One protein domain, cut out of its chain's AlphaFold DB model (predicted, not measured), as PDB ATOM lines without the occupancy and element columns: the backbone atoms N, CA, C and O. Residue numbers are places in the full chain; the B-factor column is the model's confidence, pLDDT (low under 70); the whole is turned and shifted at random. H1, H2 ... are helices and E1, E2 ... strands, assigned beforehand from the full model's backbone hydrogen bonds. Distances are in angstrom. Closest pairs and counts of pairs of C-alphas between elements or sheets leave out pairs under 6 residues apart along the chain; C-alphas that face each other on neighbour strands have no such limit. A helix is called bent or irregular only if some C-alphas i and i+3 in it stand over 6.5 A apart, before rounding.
ATOM      1  N   ILE A   4     116.979 169.618 218.280       96.25
ATOM      2  CA  ILE A   4     115.957 169.851 219.299       96.25
ATOM      3  C   ILE A   4     115.376 168.517 219.766       96.25
ATOM      4  O   ILE A   4     115.203 167.583 218.977       96.25
ATOM      5  N   GLN A   5     115.081 168.418 221.059       96.38
ATOM      6  CA  GLN A   5     114.356 167.290 221.630       96.38
ATOM      7  C   GLN A   5     112.855 167.573 221.523       96.38
ATOM      8  O   GLN A   5     112.372 168.533 222.110       96.38
ATOM      9  N   VAL A   6     112.110 166.750 220.781       95.19
ATOM     10  CA  VAL A   6     110.646 166.868 220.679       95.19
ATOM     11  C   VAL A   6     110.027 165.559 221.140       95.19
ATOM     12  O   VAL A   6     110.216 164.511 220.511       95.19
ATOM     13  N   LYS A   7     109.278 165.600 222.247       93.00
ATOM     14  CA  LYS A   7     108.848 164.395 222.977       93.00
ATOM     15  C   LYS A   7     110.073 163.550 223.357       93.00
ATOM     16  O   LYS A   7     110.998 164.026 224.000       93.00
ATOM     17  N   ASN A   8     110.110 162.299 222.904       91.00
ATOM     18  CA  ASN A   8     111.175 161.343 223.194       91.00
ATOM     19  C   ASN A   8     112.157 161.178 222.020       91.00
ATOM     20  O   ASN A   8     112.942 160.234 222.014       91.00
ATOM     21  N   GLU A   9     112.120 162.068 221.022       95.31
ATOM     22  CA  GLU A   9     112.969 161.996 219.831       95.31
ATOM     23  C   GLU A   9     113.874 163.230 219.710       95.31
ATOM     24  O   GLU A   9     113.406 164.366 219.792       95.31
ATOM     25  N   LYS A  10     115.166 162.999 219.448       95.06
ATOM     26  CA  LYS A  10     116.110 164.051 219.063       95.06
ATOM     27  C   LYS A  10     116.036 164.259 217.554       95.06
ATOM     28  O   LYS A  10     116.200 163.300 216.794       95.06
ATOM     29  N   VAL A  11     115.772 165.486 217.120       96.00
ATOM     30  CA  VAL A  11     115.561 165.826 215.709       96.00
ATOM     31  C   VAL A  11     116.590 166.859 215.264       96.00
ATOM     32  O   VAL A  11     116.719 167.913 215.882       96.00
ATOM     33  N   GLU A  12     117.295 166.576 214.167       96.50
ATOM     34  CA  GLU A  12     118.158 167.560 213.503       96.50
ATOM     35  C   GLU A  12     117.297 168.648 212.851       96.50
ATOM     36  O   GLU A  12     116.379 168.366 212.069       96.50
ATOM     37  N   LEU A  13     117.615 169.903 213.154       97.69
ATOM     38  CA  LEU A  13     116.975 171.072 212.576       97.69
ATOM     39  C   LEU A  13     117.828 171.606 211.434       97.69
ATOM     40  O   LEU A  13     119.029 171.828 211.572       97.69
ATOM     41  N   LYS A  14     117.191 171.803 210.278       97.50
ATOM     42  CA  LYS A  14     117.879 172.273 209.079       97.50
ATOM     43  C   LYS A  14     116.967 173.073 208.173       97.50
ATOM     44  O   LYS A  14     115.937 172.566 207.714       97.50
ATOM     45  N   PHE A  15     117.419 174.259 207.777       98.06
ATOM     46  CA  PHE A  15     116.766 175.091 206.762       98.06
ATOM     47  C   PHE A  15     117.043 174.571 205.339       98.06
ATOM     48  O   PHE A  15     117.624 175.242 204.484       98.06
ATOM     49  N   ASN A  16     116.641 173.329 205.074       97.25
ATOM     50  CA  ASN A  16     116.765 172.676 203.772       97.25
ATOM     51  C   ASN A  16     115.595 173.032 202.826       97.25
ATOM     52  O   ASN A  16     114.673 173.765 203.180       97.25
ATOM     53  N   PHE A  17     115.596 172.475 201.611       96.81
ATOM     54  CA  PHE A  17     114.534 172.726 200.628       96.81
ATOM     55  C   PHE A  17     113.135 172.267 201.088       96.81
ATOM     56  O   PHE A  17     112.134 172.883 200.731       96.81
ATOM     57  N   LYS A  18     113.040 171.216 201.917       97.00
ATOM     58  CA  LYS A  18     111.753 170.794 202.497       97.00
ATOM     59  C   LYS A  18     111.250 171.828 203.502       97.00
ATOM     60  O   LYS A  18     110.061 172.133 203.494       97.00
ATOM     61  N   ALA A  19     112.148 172.382 204.318       98.06
ATOM     62  CA  ALA A  19     111.821 173.464 205.240       98.06
ATOM     63  C   ALA A  19     111.366 174.724 204.491       98.06
ATOM     64  O   ALA A  19     110.368 175.319 204.878       98.06
ATOM     65  N   LEU A  20     112.010 175.067 203.367       97.94
ATOM     66  CA  LEU A  20     111.558 176.148 202.478       97.94
ATOM     67  C   LEU A  20     110.117 175.912 201.997       97.94
ATOM     68  O   LEU A  20     109.263 176.786 202.128       97.94
ATOM     69  N   PHE A  21     109.825 174.720 201.469       96.56
ATOM     70  CA  PHE A  21     108.487 174.404 200.967       96.56
ATOM     71  C   PHE A  21     107.420 174.488 202.071       96.56
ATOM     72  O   PHE A  21     106.343 175.042 201.857       96.56
ATOM     73  N   ARG A  22     107.728 173.979 203.270       97.31
ATOM     74  CA  ARG A  22     106.833 174.080 204.433       97.31
ATOM     75  C   ARG A  22     106.657 175.518 204.900       97.31
ATOM     76  O   ARG A  22     105.524 175.910 205.153       97.31
ATOM     77  N   ALA A  23     107.731 176.303 204.957       97.94
ATOM     78  CA  ALA A  23     107.664 177.712 205.321       97.94
ATOM     79  C   ALA A  23     106.706 178.466 204.393       97.94
ATOM     80  O   ALA A  23     105.788 179.132 204.862       97.94
ATOM     81  N   ASN A  24     106.843 178.274 203.080       97.19
ATOM     82  CA  ASN A  24     105.960 178.893 202.094       97.19
ATOM     83  C   ASN A  24     104.506 178.416 202.226       97.19
ATOM     84  O   ASN A  24     103.587 179.219 202.097       97.19
ATOM     85  N   LYS A  25     104.274 177.137 202.531       95.75
ATOM     86  CA  LYS A  25     102.919 176.610 202.751       95.75
ATOM     87  C   LYS A  25     102.251 177.195 204.002       95.75
ATOM     88  O   LYS A  25     101.049 177.433 203.978       95.75
ATOM     89  N   LEU A  26     103.004 177.375 205.087       95.81
ATOM     90  CA  LEU A  26     102.456 177.692 206.410       95.81
ATOM     91  C   LEU A  26     102.451 179.188 206.737       95.81
ATOM     92  O   LEU A  26     101.555 179.643 207.439       95.81
ATOM     93  N   PHE A  27     103.438 179.937 206.246       96.56
ATOM     94  CA  PHE A  27     103.738 181.293 206.721       96.56
ATOM     95  C   PHE A  27     103.809 182.330 205.596       96.56
ATOM     96  O   PHE A  27     104.374 183.410 205.779       96.56
ATOM     97  N   SER A  28     103.259 182.012 204.419       95.88
ATOM     98  CA  SER A  28     103.108 183.021 203.369       95.88
ATOM     99  C   SER A  28     102.190 184.149 203.834       95.88
ATOM    100  O   SER A  28     101.171 183.903 204.482       95.88
ATOM    101  N   SER A  29     102.522 185.381 203.459       91.38
ATOM    102  CA  SER A  29     101.766 186.581 203.834       91.38
ATOM    103  C   SER A  29     100.352 186.596 203.244       91.38
ATOM    104  O   SER A  29      99.435 187.183 203.819       91.38
ATOM    105  N   GLN A  30     100.166 185.946 202.090       90.50
ATOM    106  CA  GLN A  30      98.892 185.809 201.390       90.50
ATOM    107  C   GLN A  30      98.798 184.446 200.685       90.50
ATOM    108  O   GLN A  30      99.828 183.836 200.372       90.50
ATOM    109  N   PRO A  31      97.577 183.965 200.371       88.94
ATOM    110  CA  PRO A  31      97.401 182.757 199.574       88.94
ATOM    111  C   PRO A  31      98.200 182.820 198.265       88.94
ATOM    112  O   PRO A  31      98.059 183.760 197.487       88.94
ATOM    113  N   ASN A  32      99.018 181.794 198.013       87.31
ATOM    114  CA  ASN A  32      99.885 181.652 196.834       87.31
ATOM    115  C   ASN A  32     101.047 182.661 196.704       87.31
ATOM    116  O   ASN A  32     101.701 182.676 195.660       87.31
ATOM    117  N   ALA A  33     101.351 183.460 197.735       90.31
ATOM    118  CA  ALA A  33     102.487 184.388 197.699       90.31
ATOM    119  C   ALA A  33     103.850 183.670 197.692       90.31
ATOM    120  O   ALA A  33     104.798 184.162 197.086       90.31
ATOM    121  N   ASN A  34     103.926 182.475 198.295       93.00
ATOM    122  CA  ASN A  34     105.142 181.662 198.398       93.00
ATOM    123  C   ASN A  34     106.330 182.412 199.027       93.00
ATOM    124  O   ASN A  34     107.475 182.180 198.650       93.00
ATOM    125  N   ASP A  35     106.057 183.294 199.985       95.44
ATOM    126  CA  ASP A  35     107.035 184.177 200.624       95.44
ATOM    127  C   ASP A  35     107.306 183.823 202.094       95.44
ATOM    128  O   ASP A  35     108.049 184.531 202.769       95.44
ATOM    129  N   GLY A  36     106.769 182.705 202.591       97.19
ATOM    130  CA  GLY A  36     106.884 182.322 204.001       97.19
ATOM    131  C   GLY A  36     108.313 182.138 204.515       97.19
ATOM    132  O   GLY A  36     108.583 182.430 205.679       97.19
ATOM    133  N   ALA A  37     109.265 181.741 203.667       97.56
ATOM    134  CA  ALA A  37     110.681 181.756 204.045       97.56
ATOM    135  C   ALA A  37     111.219 183.172 204.311       97.56
ATOM    136  O   ALA A  37     111.988 183.366 205.252       97.56
ATOM    137  N   SER A  38     110.786 184.158 203.519       97.44
ATOM    138  CA  SER A  38     111.118 185.565 203.764       97.44
ATOM    139  C   SER A  38     110.383 186.089 205.000       97.44
ATOM    140  O   SER A  38     110.980 186.823 205.773       97.44
ATOM    141  N   SER A  39     109.136 185.667 205.245       97.25
ATOM    142  CA  SER A  39     108.387 186.022 206.461       97.25
ATOM    143  C   SER A  39     109.098 185.568 207.740       97.25
ATOM    144  O   SER A  39     109.218 186.353 208.675       97.25
ATOM    145  N   ILE A  40     109.615 184.332 207.777       98.12
ATOM    146  CA  ILE A  40     110.393 183.832 208.926       98.12
ATOM    147  C   ILE A  40     111.646 184.687 209.137       98.12
ATOM    148  O   ILE A  40     111.915 185.120 210.253       98.12
ATOM    149  N   TRP A  41     112.397 184.951 208.066       98.38
ATOM    150  CA  TRP A  41     113.610 185.765 208.140       98.38
ATOM    151  C   TRP A  41     113.313 187.182 208.639       98.38
ATOM    152  O   TRP A  41     114.001 187.688 209.522       98.38
ATOM    153  N   LEU A  42     112.267 187.811 208.101       97.06
ATOM    154  CA  LEU A  42     111.810 189.122 208.546       97.06
ATOM    155  C   LEU A  42     111.441 189.107 210.024       97.06
ATOM    156  O   LEU A  42     111.821 190.036 210.722       97.06
ATOM    157  N   GLY A  43     110.793 188.046 210.507       97.44
ATOM    158  CA  GLY A  43     110.482 187.883 211.922       97.44
ATOM    159  C   GLY A  43     111.722 187.991 212.816       97.44
ATOM    160  O   GLY A  43     111.699 188.742 213.786       97.44
ATOM    161  N   PHE A  44     112.828 187.330 212.456       97.69
ATOM    162  CA  PHE A  44     114.096 187.469 213.186       97.69
ATOM    163  C   PHE A  44     114.653 188.894 213.112       97.69
ATOM    164  O   PHE A  44     115.055 189.460 214.124       97.69
ATOM    165  N   VAL A  45     114.624 189.506 211.928       96.38
ATOM    166  CA  VAL A  45     115.126 190.872 211.712       96.38
ATOM    167  C   VAL A  45     114.325 191.921 212.493       96.38
ATOM    168  O   VAL A  45     114.892 192.897 212.978       96.38
ATOM    169  N   THR A  46     113.010 191.748 212.618       93.88
ATOM    170  CA  THR A  46     112.123 192.716 213.277       93.88
ATOM    171  C   THR A  46     111.848 192.396 214.745       93.88
ATOM    172  O   THR A  46     111.069 193.111 215.372       93.88
ATOM    173  N   GLY A  47     112.441 191.332 215.296       93.25
ATOM    174  CA  GLY A  47     112.210 190.907 216.679       93.25
ATOM    175  C   GLY A  47     110.798 190.368 216.939       93.25
ATOM    176  O   GLY A  47     110.260 190.549 218.029       93.25
ATOM    177  N   ASP A  48     110.169 189.734 215.944       94.62
ATOM    178  CA  ASP A  48     108.891 189.042 216.128       94.62
ATOM    179  C   ASP A  48     109.086 187.826 217.043       94.62
ATOM    180  O   ASP A  48     109.821 186.888 216.725       94.62
ATOM    181  N   VAL A  49     108.378 187.824 218.172       92.06
ATOM    182  CA  VAL A  49     108.425 186.762 219.187       92.06
ATOM    183  C   VAL A  49     108.012 185.388 218.650       92.06
ATOM    184  O   VAL A  49     108.384 184.363 219.215       92.06
ATOM    185  N   THR A  50     107.265 185.337 217.546       95.12
ATOM    186  CA  THR A  50     106.821 184.083 216.919       95.12
ATOM    187  C   THR A  50     107.823 183.524 215.904       95.12
ATOM    188  O   THR A  50     107.655 182.392 215.441       95.12
ATOM    189  N   ALA A  51     108.885 184.268 215.567       97.12
ATOM    190  CA  ALA A  51     109.844 183.891 214.528       97.12
ATOM    191  C   ALA A  51     110.516 182.541 214.808       97.12
ATOM    192  O   ALA A  51     110.582 181.691 213.915       97.12
ATOM    193  N   LEU A  52     110.937 182.315 216.058       98.00
ATOM    194  CA  LEU A  52     111.556 181.062 216.484       98.00
ATOM    195  C   LEU A  52     110.596 179.881 216.294       98.00
ATOM    196  O   LEU A  52     110.938 178.904 215.630       98.00
ATOM    197  N   PHE A  53     109.362 179.993 216.788       98.00
ATOM    198  CA  PHE A  53     108.346 178.954 216.613       98.00
ATOM    199  C   PHE A  53     108.087 178.643 215.129       98.00
ATOM    200  O   PHE A  53     108.100 177.477 214.728       98.00
ATOM    201  N   ASN A  54     107.914 179.674 214.296       98.31
ATOM    202  CA  ASN A  54     107.662 179.502 212.863       98.31
ATOM    203  C   ASN A  54     108.844 178.816 212.156       98.31
ATOM    204  O   ASN A  54     108.642 177.915 211.336       98.31
ATOM    205  N   ALA A  55     110.075 179.188 212.513       98.31
ATOM    206  CA  ALA A  55     111.295 178.542 212.041       98.31
ATOM    207  C   ALA A  55     111.339 177.052 212.394       98.31
ATOM    208  O   ALA A  55     111.499 176.210 211.503       98.31
ATOM    209  N   ILE A  56     111.147 176.711 213.672       98.25
ATOM    210  CA  ILE A  56     111.174 175.318 214.130       98.25
ATOM    211  C   ILE A  56     110.068 174.507 213.442       98.25
ATOM    212  O   ILE A  56     110.337 173.438 212.885       98.25
ATOM    213  N   LYS A  57     108.846 175.041 213.373       98.25
ATOM    214  CA  LYS A  57     107.710 174.389 212.707       98.25
ATOM    215  C   LYS A  57     107.940 174.166 211.212       98.25
ATOM    216  O   LYS A  57     107.521 173.140 210.681       98.25
ATOM    217  N   ALA A  58     108.640 175.070 210.526       98.00
ATOM    218  CA  ALA A  58     109.017 174.864 209.129       98.00
ATOM    219  C   ALA A  58     110.040 173.724 208.958       98.00
ATOM    220  O   ALA A  58     109.965 172.965 207.988       98.00
ATOM    221  N   MET A  59     110.989 173.575 209.886       98.00
ATOM    222  CA  MET A  59     112.019 172.532 209.820       98.00
ATOM    223  C   MET A  59     111.479 171.147 210.200       98.00
ATOM    224  O   MET A  59     111.861 170.138 209.591       98.00
ATOM    225  N   LEU A  60     110.543 171.089 211.144       96.94
ATOM    226  CA  LEU A  60     109.999 169.839 211.655       96.94
ATOM    227  C   LEU A  60     108.965 169.182 210.710       96.94
ATOM    228  O   LEU A  60     108.308 169.843 209.903       96.94
ATOM    229  N   PRO A  61     108.828 167.844 210.747       92.56
ATOM    230  CA  PRO A  61     107.740 167.132 210.079       92.56
ATOM    231  C   PRO A  61     106.354 167.480 210.649       92.56
ATOM    232  O   PRO A  61     106.212 167.684 211.849       92.56
ATOM    233  N   GLU A  62     105.312 167.386 209.812       91.94
ATOM    234  CA  GLU A  62     103.905 167.680 210.171       91.94
ATOM    235  C   GLU A  62     103.323 166.768 211.279       91.94
ATOM    236  O   GLU A  62     102.214 167.000 211.744       91.94
ATOM    237  N   LYS A  63     104.055 165.728 211.717       94.62
ATOM    238  CA  LYS A  63     103.624 164.827 212.801       94.62
ATOM    239  C   LYS A  63     103.665 165.478 214.191       94.62
ATOM    240  O   LYS A  63     103.038 164.955 215.109       94.62
ATOM    241  N   TYR A  64     104.448 166.543 214.364       96.38
ATOM    242  CA  TYR A  64     104.539 167.265 215.631       96.38
ATOM    243  C   TYR A  64     103.489 168.371 215.666       96.38
ATOM    244  O   TYR A  64     103.335 169.124 214.704       96.38
ATOM    245  N   THR A  65     102.753 168.439 216.769       97.06
ATOM    246  CA  THR A  65     101.732 169.466 216.988       97.06
ATOM    247  C   THR A  65     102.365 170.770 217.459       97.06
ATOM    248  O   THR A  65     103.500 170.785 217.927       97.06
ATOM    249  N   ASP A  66     101.614 171.868 217.396       97.56
ATOM    250  CA  ASP A  66     102.090 173.173 217.865       97.56
ATOM    251  C   ASP A  66     102.472 173.137 219.351       97.56
ATOM    252  O   ASP A  66     103.500 173.689 219.725       97.56
ATOM    253  N   ALA A  67     101.706 172.410 220.174       97.75
ATOM    254  CA  ALA A  67     102.022 172.205 221.585       97.75
ATOM    255  C   ALA A  67     103.350 171.457 221.778       97.75
ATOM    256  O   ALA A  67     104.152 171.856 222.612       97.75
ATOM    257  N   ASP A  68     103.614 170.426 220.967       97.88
ATOM    258  CA  ASP A  68     104.874 169.676 221.039       97.88
ATOM    259  C   ASP A  68     106.083 170.573 220.740       97.88
ATOM    260  O   ASP A  68     107.132 170.434 221.361       97.88
ATOM    261  N   ILE A  69     105.931 171.484 219.776       97.31
ATOM    262  CA  ILE A  69     106.987 172.409 219.357       97.31
ATOM    263  C   ILE A  69     107.212 173.487 220.415       97.31
ATOM    264  O   ILE A  69     108.358 173.774 220.741       97.31
ATOM    265  N   ILE A  70     106.134 174.066 220.951       97.06
ATOM    266  CA  ILE A  70     106.210 175.079 222.011       97.06
ATOM    267  C   ILE A  70     106.911 174.488 223.236       97.06
ATOM    268  O   ILE A  70     107.904 175.048 223.682       97.06
ATOM    269  N   SER A  71     106.479 173.313 223.705       97.38
ATOM    270  CA  SER A  71     107.128 172.643 224.836       97.38
ATOM    271  C   SER A  71     108.605 172.348 224.571       97.38
ATOM    272  O   SER A  71     109.433 172.587 225.439       97.38
ATOM    273  N   ALA A  72     108.965 171.907 223.361       96.94
ATOM    274  CA  ALA A  72     110.362 171.658 223.005       96.94
ATOM    275  C   ALA A  72     111.240 172.927 223.020       96.94
ATOM    276  O   ALA A  72     112.436 172.837 223.303       96.94
ATOM    277  N   ILE A  73     110.666 174.090 222.692       96.25
ATOM    278  CA  ILE A  73     111.347 175.391 222.775       96.25
ATOM    279  C   ILE A  73     111.470 175.832 224.240       96.25
ATOM    280  O   ILE A  73     112.556 176.219 224.662       96.25
ATOM    281  N   ASP A  74     110.393 175.727 225.021       95.81
ATOM    282  CA  ASP A  74     110.371 176.120 226.438       95.81
ATOM    283  C   ASP A  74     111.313 175.262 227.304       95.81
ATOM    284  O   ASP A  74     111.828 175.723 228.321       95.81
ATOM    285  N   GLU A  75     111.559 174.013 226.902       95.88
ATOM    286  CA  GLU A  75     112.476 173.082 227.569       95.88
ATOM    287  C   GLU A  75     113.956 173.294 227.191       95.88
ATOM    288  O   GLU A  75     114.823 172.575 227.701       95.88
ATOM    289  N   GLN A  76     114.283 174.257 226.318       95.31
ATOM    290  CA  GLN A  76     115.681 174.550 225.998       95.31
ATOM    291  C   GLN A  76     116.421 175.086 227.235       95.31
ATOM    292  O   GLN A  76     115.958 176.033 227.869       95.31
ATOM    293  N   PRO A  77     117.591 174.518 227.585       93.25
ATOM    294  CA  PRO A  77     118.330 174.919 228.783       93.25
ATOM    295  C   PRO A  77     118.885 176.345 228.688       93.25
ATOM    296  O   PRO A  77     119.067 176.995 229.715       93.25
ATOM    297  N   ASP A  78     119.150 176.812 227.466       95.31
ATOM    298  CA  ASP A  78     119.587 178.171 227.154       95.31
ATOM    299  C   ASP A  78     118.793 178.686 225.937       95.31
ATOM    300  O   ASP A  78     119.178 178.438 224.789       95.31
ATOM    301  N   PRO A  79     117.630 179.327 226.168       91.25
ATOM    302  CA  PRO A  79     116.758 179.794 225.092       91.25
ATOM    303  C   PRO A  79     117.408 180.841 224.180       91.25
ATOM    304  O   PRO A  79     117.152 180.831 222.975       91.25
ATOM    305  N   ASP A  80     118.255 181.711 224.736       93.56
ATOM    306  CA  ASP A  80     118.925 182.773 223.981       93.56
ATOM    307  C   ASP A  80     120.006 182.176 223.070       93.56
ATOM    308  O   ASP A  80     120.033 182.460 221.871       93.56
ATOM    309  N   ALA A  81     120.834 181.261 223.591       96.00
ATOM    310  CA  ALA A  81     121.812 180.557 222.761       96.00
ATOM    311  C   ALA A  81     121.133 179.721 221.664       96.00
ATOM    312  O   ALA A  81     121.579 179.722 220.517       96.00
ATOM    313  N   PHE A  82     120.025 179.042 221.979       96.62
ATOM    314  CA  PHE A  82     119.275 178.275 220.984       96.62
ATOM    315  C   PHE A  82     118.683 179.171 219.885       96.62
ATOM    316  O   PHE A  82     118.712 178.808 218.706       96.62
ATOM    317  N   TYR A  83     118.172 180.351 220.248       96.81
ATOM    318  CA  TYR A  83     117.707 181.348 219.284       96.81
ATOM    319  C   TYR A  83     118.830 181.750 218.319       96.81
ATOM    320  O   TYR A  83     118.637 181.703 217.100       96.81
ATOM    321  N   ASP A  84     120.012 182.070 218.847       96.44
ATOM    322  CA  ASP A  84     121.174 182.458 218.044       96.44
ATOM    323  C   ASP A  84     121.634 181.325 217.113       96.44
ATOM    324  O   ASP A  84     121.889 181.557 215.928       96.44
ATOM    325  N   GLU A  85     121.657 180.075 217.587       97.50
ATOM    326  CA  GLU A  85     121.998 178.921 216.747       97.50
ATOM    327  C   GLU A  85     120.995 178.710 215.595       97.50
ATOM    328  O   GLU A  85     121.389 178.349 214.477       97.50
ATOM    329  N   VAL A  86     119.701 178.961 215.831       98.12
ATOM    330  CA  VAL A  86     118.661 178.914 214.788       98.12
ATOM    331  C   VAL A  86     118.882 180.019 213.754       98.12
ATOM    332  O   VAL A  86     118.806 179.746 212.550       98.12
ATOM    333  N   VAL A  87     119.193 181.243 214.190       97.50
ATOM    334  CA  VAL A  87     119.522 182.364 213.292       97.50
ATOM    335  C   VAL A  87     120.771 182.049 212.466       97.50
ATOM    336  O   VAL A  87     120.788 182.257 211.248       97.50
ATOM    337  N   GLU A  88     121.804 181.475 213.078       97.19
ATOM    338  CA  GLU A  88     122.999 181.051 212.356       97.19
ATOM    339  C   GLU A  88     122.699 179.988 211.289       97.19
ATOM    340  O   GLU A  88     123.206 180.075 210.166       97.19
ATOM    341  N   GLU A  89     121.897 178.971 211.615       97.88
ATOM    342  CA  GLU A  89     121.502 177.925 210.663       97.88
ATOM    343  C   GLU A  89     120.667 178.510 209.510       97.88
ATOM    344  O   GLU A  89     120.862 178.141 208.347       97.88
ATOM    345  N   LEU A  90     119.803 179.492 209.794       98.00
ATOM    346  CA  LEU A  90     119.062 180.243 208.776       98.00
ATOM    347  C   LEU A  90     120.019 180.971 207.820       98.00
ATOM    348  O   LEU A  90     119.894 180.851 206.596       98.00
ATOM    349  N   HIS A  91     121.018 181.667 208.365       96.62
ATOM    350  CA  HIS A  91     122.022 182.405 207.594       96.62
ATOM    351  C   HIS A  91     122.984 181.500 206.809       96.62
ATOM    352  O   HIS A  91     123.571 181.936 205.809       96.62
ATOM    353  N   LYS A  92     123.134 180.232 207.206       96.38
ATOM    354  CA  LYS A  92     123.887 179.208 206.458       96.38
ATOM    355  C   LYS A  92     123.077 178.628 205.290       96.38
ATOM    356  O   LYS A  92     123.662 178.126 204.327       96.38
ATOM    357  N   SER A  93     121.747 178.738 205.303       97.19
ATOM    358  CA  SER A  93     120.892 178.186 204.247       97.19
ATOM    359  C   SER A  93     120.947 178.981 202.941       97.19
ATOM    360  O   SER A  93     120.412 180.083 202.818       97.19
ATOM    361  N   ALA A  94     121.495 178.365 201.890       96.50
ATOM    362  CA  ALA A  94     121.473 178.938 200.543       96.50
ATOM    363  C   ALA A  94     120.045 179.163 200.001       96.50
ATOM    364  O   ALA A  94     119.833 180.065 199.189       96.50
ATOM    365  N   PHE A  95     119.069 178.365 200.448       96.50
ATOM    366  CA  PHE A  95     117.675 178.462 200.015       96.50
ATOM    367  C   PHE A  95     116.999 179.705 200.595       96.50
ATOM    368  O   PHE A  95     116.522 180.551 199.842       96.50
ATOM    369  N   PHE A  96     117.030 179.859 201.920       97.94
ATOM    370  CA  PHE A  96     116.392 180.988 202.600       97.94
ATOM    371  C   PHE A  96     117.101 182.306 202.281       97.94
ATOM    372  O   PHE A  96     116.438 183.299 201.985       97.94
ATOM    373  N   ARG A  97     118.440 182.304 202.193       97.75
ATOM    374  CA  ARG A  97     119.193 183.477 201.717       97.75
ATOM    375  C   ARG A  97     118.767 183.924 200.324       97.75
ATOM    376  O   ARG A  97     118.755 185.121 200.049       97.75
ATOM    377  N   ARG A  98     118.484 182.986 199.413       96.56
ATOM    378  CA  ARG A  98     118.072 183.320 198.042       96.56
ATOM    379  C   ARG A  98     116.699 183.985 198.027       96.56
ATOM    380  O   ARG A  98     116.566 185.018 197.374       96.56
ATOM    381  N   GLU A  99     115.737 183.432 198.761       96.62
ATOM    382  CA  GLU A  99     114.404 184.026 198.919       96.62
ATOM    383  C   GLU A  99     114.499 185.428 199.523       96.62
ATOM    384  O   GLU A  99     113.998 186.390 198.942       96.62
ATOM    385  N   MET A 100     115.264 185.584 200.606       97.81
ATOM    386  CA  MET A 100     115.401 186.874 201.275       97.81
ATOM    387  C   MET A 100     116.103 187.926 200.402       97.81
ATOM    388  O   MET A 100     115.689 189.084 200.357       97.81
ATOM    389  N   LYS A 101     117.123 187.533 199.623       96.81
ATOM    390  CA  LYS A 101     117.752 188.415 198.619       96.81
ATOM    391  C   LYS A 101     116.769 188.837 197.528       96.81
ATOM    392  O   LYS A 101     116.817 189.978 197.065       96.81
ATOM    393  N   GLN A 102     115.898 187.931 197.091       94.88
ATOM    394  CA  GLN A 102     114.865 188.247 196.109       94.88
ATOM    395  C   GLN A 102     113.827 189.208 196.690       94.88
ATOM    396  O   GLN A 102     113.498 190.198 196.032       94.88
ATOM    397  N   TRP A 103     113.375 188.971 197.923       95.12
ATOM    398  CA  TRP A 103     112.493 189.883 198.646       95.12
ATOM    399  C   TRP A 103     113.109 191.278 198.769       95.12
ATOM    400  O   TRP A 103     112.458 192.266 198.418       95.12
ATOM    401  N   LEU A 104     114.380 191.362 199.180       95.44
ATOM    402  CA  LEU A 104     115.104 192.626 199.327       95.44
ATOM    403  C   LEU A 104     115.132 193.383 197.997       95.44
ATOM    404  O   LEU A 104     114.672 194.519 197.918       95.44
ATOM    405  N   LYS A 105     115.559 192.715 196.920       93.75
ATOM    406  CA  LYS A 105     115.625 193.305 195.576       93.75
ATOM    407  C   LYS A 105     114.271 193.834 195.095       93.75
ATOM    408  O   LYS A 105     114.214 194.883 194.451       93.75
ATOM    409  N   LEU A 106     113.183 193.106 195.352       91.12
ATOM    410  CA  LEU A 106     111.837 193.526 194.955       91.12
ATOM    411  C   LEU A 106     111.377 194.756 195.744       91.12
ATOM    412  O   LEU A 106     110.854 195.698 195.147       91.12
ATOM    413  N   ASN A 107     111.608 194.782 197.055       91.00
ATOM    414  CA  ASN A 107     111.182 195.889 197.907       91.00
ATOM    415  C   ASN A 107     112.034 197.150 197.718       91.00
ATOM    416  O   ASN A 107     111.490 198.254 197.735       91.00
ATOM    417  N   GLU A 108     113.328 197.011 197.432       90.38
ATOM    418  CA  GLU A 108     114.165 198.143 197.024       90.38
ATOM    419  C   GLU A 108     113.709 198.729 195.686       90.38
ATOM    420  O   GLU A 108     113.611 199.948 195.541       90.38
ATOM    421  N   LYS A 109     113.402 197.868 194.709       86.38
ATOM    422  CA  LYS A 109     113.036 198.312 193.361       86.38
ATOM    423  C   LYS A 109     111.631 198.903 193.286       86.38
ATOM    424  O   LYS A 109     111.423 199.851 192.535       86.38
ATOM    425  N   TYR A 110     110.676 198.317 194.003       83.38
ATOM    426  CA  TYR A 110     109.257 198.637 193.857       83.38
ATOM    427  C   TYR A 110     108.624 199.157 195.150       83.38
ATOM    428  O   TYR A 110     107.817 200.083 195.101       83.38
ATOM    429  N   GLY A 111     109.001 198.617 196.310       77.25
ATOM    430  CA  GLY A 111     108.385 198.951 197.600       77.25
ATOM    431  C   GLY A 111     108.553 200.423 197.981       77.25
ATOM    432  O   GLY A 111     107.573 201.097 198.303       77.25
ATOM    433  N   ILE A 112     109.771 200.961 197.862       74.50
ATOM    434  CA  ILE A 112     110.032 202.380 198.154       74.50
ATOM    435  C   ILE A 112     109.356 203.285 197.119       74.50
ATOM    436  O   ILE A 112     108.699 204.253 197.504       74.50
ATOM    437  N   SER A 113     109.475 202.961 195.824       70.25
ATOM    438  CA  SER A 113     108.938 203.786 194.732       70.25
ATOM    439  C   SER A 113     107.414 203.914 194.772       70.25
ATOM    440  O   SER A 113     106.876 204.985 194.507       70.25
ATOM    441  N   LEU A 114     106.702 202.846 195.154       67.19
ATOM    442  CA  LEU A 114     105.237 202.854 195.269       67.19
ATOM    443  C   LEU A 114     104.741 203.732 196.429       67.19
ATOM    444  O   LEU A 114     103.586 204.163 196.434       67.19
ATOM    445  N   MET A 115     105.621 204.036 197.387       70.75
ATOM    446  CA  MET A 115     105.354 204.952 198.494       70.75
ATOM    447  C   MET A 115     105.822 206.388 198.221       70.75
ATOM    448  O   MET A 115     105.695 207.241 199.096       70.75
ATOM    449  N   GLU A 116     106.343 206.710 197.032       72.00
ATOM    450  CA  GLU A 116     106.741 208.081 196.687       72.00
ATOM    451  C   GLU A 116     105.572 208.868 196.098       72.00
ATOM    452  O   GLU A 116     105.294 208.837 194.901       72.00
ATOM    453  N   LYS A 117     104.877 209.612 196.962       75.88
ATOM    454  CA  LYS A 117     103.816 210.546 196.568       75.88
ATOM    455  C   LYS A 117     104.163 211.953 197.050       75.88
ATOM    456  O   LYS A 117     104.724 212.123 198.127       75.88
ATOM    457  N   LYS A 118     103.800 212.982 196.273       70.56
ATOM    458  CA  LYS A 118     104.066 214.390 196.642       70.56
ATOM    459  C   LYS A 118     103.342 214.827 197.928       70.56
ATOM    460  O   LYS A 118     103.885 215.638 198.664       70.56
ATOM    461  N   ASN A 119     102.176 214.247 198.225       79.31
ATOM    462  CA  ASN A 119     101.328 214.615 199.366       79.31
ATOM    463  C   ASN A 119     101.076 213.415 200.293       79.31
ATOM    464  O   ASN A 119      99.948 212.945 200.405       79.31
ATOM    465  N   MET A 120     102.129 212.887 200.922       82.31
ATOM    466  CA  MET A 120     101.989 211.799 201.900       82.31
ATOM    467  C   MET A 120     101.461 212.310 203.244       82.31
ATOM    468  O   MET A 120     101.964 213.305 203.782       82.31
ATOM    469  N   THR A 121     100.520 211.569 203.820       87.06
ATOM    470  CA  THR A 121     100.081 211.712 205.214       87.06
ATOM    471  C   THR A 121     101.204 211.350 206.198       87.06
ATOM    472  O   THR A 121     102.211 210.739 205.830       87.06
ATOM    473  N   ALA A 122     101.052 211.723 207.472       86.50
ATOM    474  CA  ALA A 122     102.014 211.353 208.516       86.50
ATOM    475  C   ALA A 122     102.141 209.825 208.673       86.50
ATOM    476  O   ALA A 122     103.251 209.312 208.807       86.50
ATOM    477  N   GLU A 123     101.025 209.100 208.575       87.00
ATOM    478  CA  GLU A 123     100.998 207.636 208.639       87.00
ATOM    479  C   GLU A 123     101.767 206.999 207.469       87.00
ATOM    480  O   GLU A 123     102.595 206.112 207.672       87.00
ATOM    481  N   GLU A 124     101.564 207.490 206.242       86.25
ATOM    482  CA  GLU A 124     102.295 207.001 205.067       86.25
ATOM    483  C   GLU A 124     103.803 207.272 205.176       86.25
ATOM    484  O   GLU A 124     104.617 206.434 204.780       86.25
ATOM    485  N   LYS A 125     104.201 208.422 205.738       85.81
ATOM    486  CA  LYS A 125     105.617 208.725 206.003       85.81
ATOM    487  C   LYS A 125     106.214 207.762 207.029       85.81
ATOM    488  O   LYS A 125     107.326 207.287 206.812       85.81
ATOM    489  N   GLY A 126     105.468 207.441 208.089       86.56
ATOM    490  CA  GLY A 126     105.866 206.450 209.092       86.56
ATOM    491  C   GLY A 126     106.073 205.061 208.484       86.56
ATOM    492  O   GLY A 126     107.123 204.459 208.683       86.56
ATOM    493  N   LYS A 127     105.137 204.594 207.648       86.75
ATOM    494  CA  LYS A 127     105.263 203.309 206.929       86.75
ATOM    495  C   LYS A 127     106.481 203.273 206.001       86.75
ATOM    496  O   LYS A 127     107.184 202.267 205.952       86.75
ATOM    497  N   LYS A 128     106.765 204.375 205.295       87.25
ATOM    498  CA  LYS A 128     107.957 204.483 204.437       87.25
ATOM    499  C   LYS A 128     109.255 204.432 205.246       87.25
ATOM    500  O   LYS A 128     110.206 203.804 204.789       87.25
ATOM    501  N   ALA A 129     109.309 205.105 206.395       88.56
ATOM    502  CA  ALA A 129     110.470 205.062 207.283       88.56
ATOM    503  C   ALA A 129     110.694 203.641 207.817       88.56
ATOM    504  O   ALA A 129     111.772 203.096 207.619       88.56
ATOM    505  N   LEU A 130     109.637 203.006 208.335       89.56
ATOM    506  CA  LEU A 130     109.696 201.630 208.824       89.56
ATOM    507  C   LEU A 130     110.203 200.659 207.751       89.56
ATOM    508  O   LEU A 130     111.109 199.880 208.023       89.56
ATOM    509  N   LEU A 131     109.687 200.738 206.515       90.62
ATOM    510  CA  LEU A 131     110.181 199.881 205.433       90.62
ATOM    511  C   LEU A 131     111.673 200.112 205.166       90.62
ATOM    512  O   LEU A 131     112.397 199.148 204.942       90.62
ATOM    513  N   LYS A 132     112.141 201.365 205.162       91.12
ATOM    514  CA  LYS A 132     113.566 201.656 204.955       91.12
ATOM    515  C   LYS A 132     114.425 201.036 206.050       91.12
ATOM    516  O   LYS A 132     115.411 200.389 205.717       91.12
ATOM    517  N   ASP A 133     114.021 201.183 207.307       92.81
ATOM    518  CA  ASP A 133     114.744 200.611 208.442       92.81
ATOM    519  C   ASP A 133     114.782 199.081 208.336       92.81
ATOM    520  O   ASP A 133     115.850 198.478 208.422       92.81
ATOM    521  N   THR A 134     113.651 198.442 208.008       94.31
ATOM    522  CA  THR A 134     113.602 196.992 207.763       94.31
ATOM    523  C   THR A 134     114.518 196.565 206.614       94.31
ATOM    524  O   THR A 134     115.212 195.559 206.730       94.31
ATOM    525  N   LEU A 135     114.560 197.307 205.500       94.62
ATOM    526  CA  LEU A 135     115.438 196.975 204.370       94.62
ATOM    527  C   LEU A 135     116.919 197.049 204.754       94.62
ATOM    528  O   LEU A 135     117.700 196.206 204.310       94.62
ATOM    529  N   GLU A 136     117.305 198.025 205.572       95.00
ATOM    530  CA  GLU A 136     118.678 198.149 206.064       95.00
ATOM    531  C   GLU A 136     119.045 197.012 207.027       95.00
ATOM    532  O   GLU A 136     120.113 196.416 206.880       95.00
ATOM    533  N   GLU A 137     118.156 196.629 207.945       96.38
ATOM    534  CA  GLU A 137     118.405 195.484 208.832       96.38
ATOM    535  C   GLU A 137     118.472 194.155 208.061       96.38
ATOM    536  O   GLU A 137     119.363 193.334 208.289       96.38
ATOM    537  N   VAL A 138     117.623 193.970 207.044       96.69
ATOM    538  CA  VAL A 138     117.714 192.809 206.143       96.69
ATOM    539  C   VAL A 138     119.057 192.785 205.409       96.69
ATOM    540  O   VAL A 138     119.689 191.729 205.335       96.69
ATOM    541  N   LYS A 139     119.544 193.922 204.892       96.25
ATOM    542  CA  LYS A 139     120.874 193.992 204.255       96.25
ATOM    543  C   LYS A 139     121.985 193.580 205.207       96.25
ATOM    544  O   LYS A 139     122.853 192.806 204.803       96.25
ATOM    545  N   LYS A 140     121.950 194.069 206.451       95.81
ATOM    546  CA  LYS A 140     122.921 193.691 207.485       95.81
ATOM    547  C   LYS A 140     122.877 192.189 207.747       95.81
ATOM    548  O   LYS A 140     123.924 191.558 207.717       95.81
ATOM    549  N   SER A 141     121.685 191.606 207.889       95.62
ATOM    550  CA  SER A 141     121.527 190.160 208.122       95.62
ATOM    551  C   SER A 141     122.016 189.279 206.960       95.62
ATOM    552  O   SER A 141     122.370 188.119 207.157       95.62
ATOM    553  N   LEU A 142     122.036 189.806 205.729       93.88
ATOM    554  CA  LEU A 142     122.449 189.072 204.529       93.88
ATOM    555  C   LEU A 142     123.935 189.206 204.178       93.88
ATOM    556  O   LEU A 142     124.396 188.434 203.315       93.88
ATOM    557  N   SER A 143     124.619 190.181 204.781       86.69
ATOM    558  CA  SER A 143     126.039 190.497 204.578       86.69
ATOM    559  C   SER A 143     126.921 189.477 205.286       86.69
ATOM    560  O   SER A 143     127.811 188.928 204.601       86.69
TER     561      SER A 143
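Overview. This is residues 4 to 143 of the 143 residues of an uncharacterized protein of Lacticaseibacillus chiayiensis (UniProt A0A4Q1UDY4). The model is a rod: at one end a cluster of short crossed helices, H1 to H5, with a small strand hairpin, E1 and E2, beyond H4, and at the other end a long helical hairpin of H6 and H7. H2 lies in the middle, touching H1 and H3 in the cluster and H6 and H7 in the hairpin. The printed part has 140 residues, with two named strands followed by seven named helices; E1 and E2 form an antiparallel sheet, and the class is mostly helix. The whole is compact, with a radius of gyration of the C-alphas of 16.6 A and spans of 60, 28 and 27 A.

Along the chain. E1, residues 4 to 6, begins at C-alpha 4 (115.957, 169.851, 219.299). E2 is residues 9 to 12. H1 is residues 17 to 27, H2 residues 36 to 46, H3 residues 51 to 59 and H4 residues 66 to 74. H5, residues 79 to 92, is 20.0 A long from first to last C-alpha. H6, residues 94 to 114, begins at C-alpha 94 (121.473, 178.938, 200.543) and is 29.4 A long. It has a kink of 36 degrees near residue 108 and is only just irregular: C-alphas 109 and 112 are 7.0 A apart. H7, residues 122 to 142, is 30.5 A long and ends at C-alpha 142 (122.449, 189.072, 204.529).

Arrangement. The hairpin E1 and E2 is antiparallel, with N 6 and O 9 at 2.9 A and N 11 and O 4 at 2.9 A, within hydrogen-bond range. The closest C-alphas of E1 and H4, Val 6 and Ala 72, are 5.3 A apart. H1 touches H2, about perpendicular at 76 degrees, closest at the C-alphas of Asn 24 and Gly 36, 4.0 A. H2 and H3 form a helical hairpin at a shallow tilt of 28 degrees, closest at the C-alphas of Gly 43 and Ala 51, 4.8 A. H3 touches H4 at a steep tilt of 61 degrees, closest at the C-alphas of Lys 57 and Ile 69, 7.0 A. H3 and H5 only just touch, with 3 pairs of C-alphas within 8 A, the closest Leu 52 and Tyr 83, 6.8 A. H6 and H7 form a helical hairpin, closest at the C-alphas of Leu 104 and Leu 135, 6.7 A. Every O i to N i+4 pair is within hydrogen-bond range in H1, H2, H3, H4, H5 and H7, and 15 of 17 are in H6.

Size, cuts and confidence. The two C-alphas farthest apart, those of Asn 8 and Lys 118, are 59.7 A apart. The printed part has no cut, and no link is long. The mean pLDDT of the printed part is 93.4, and residue 114 is under 70.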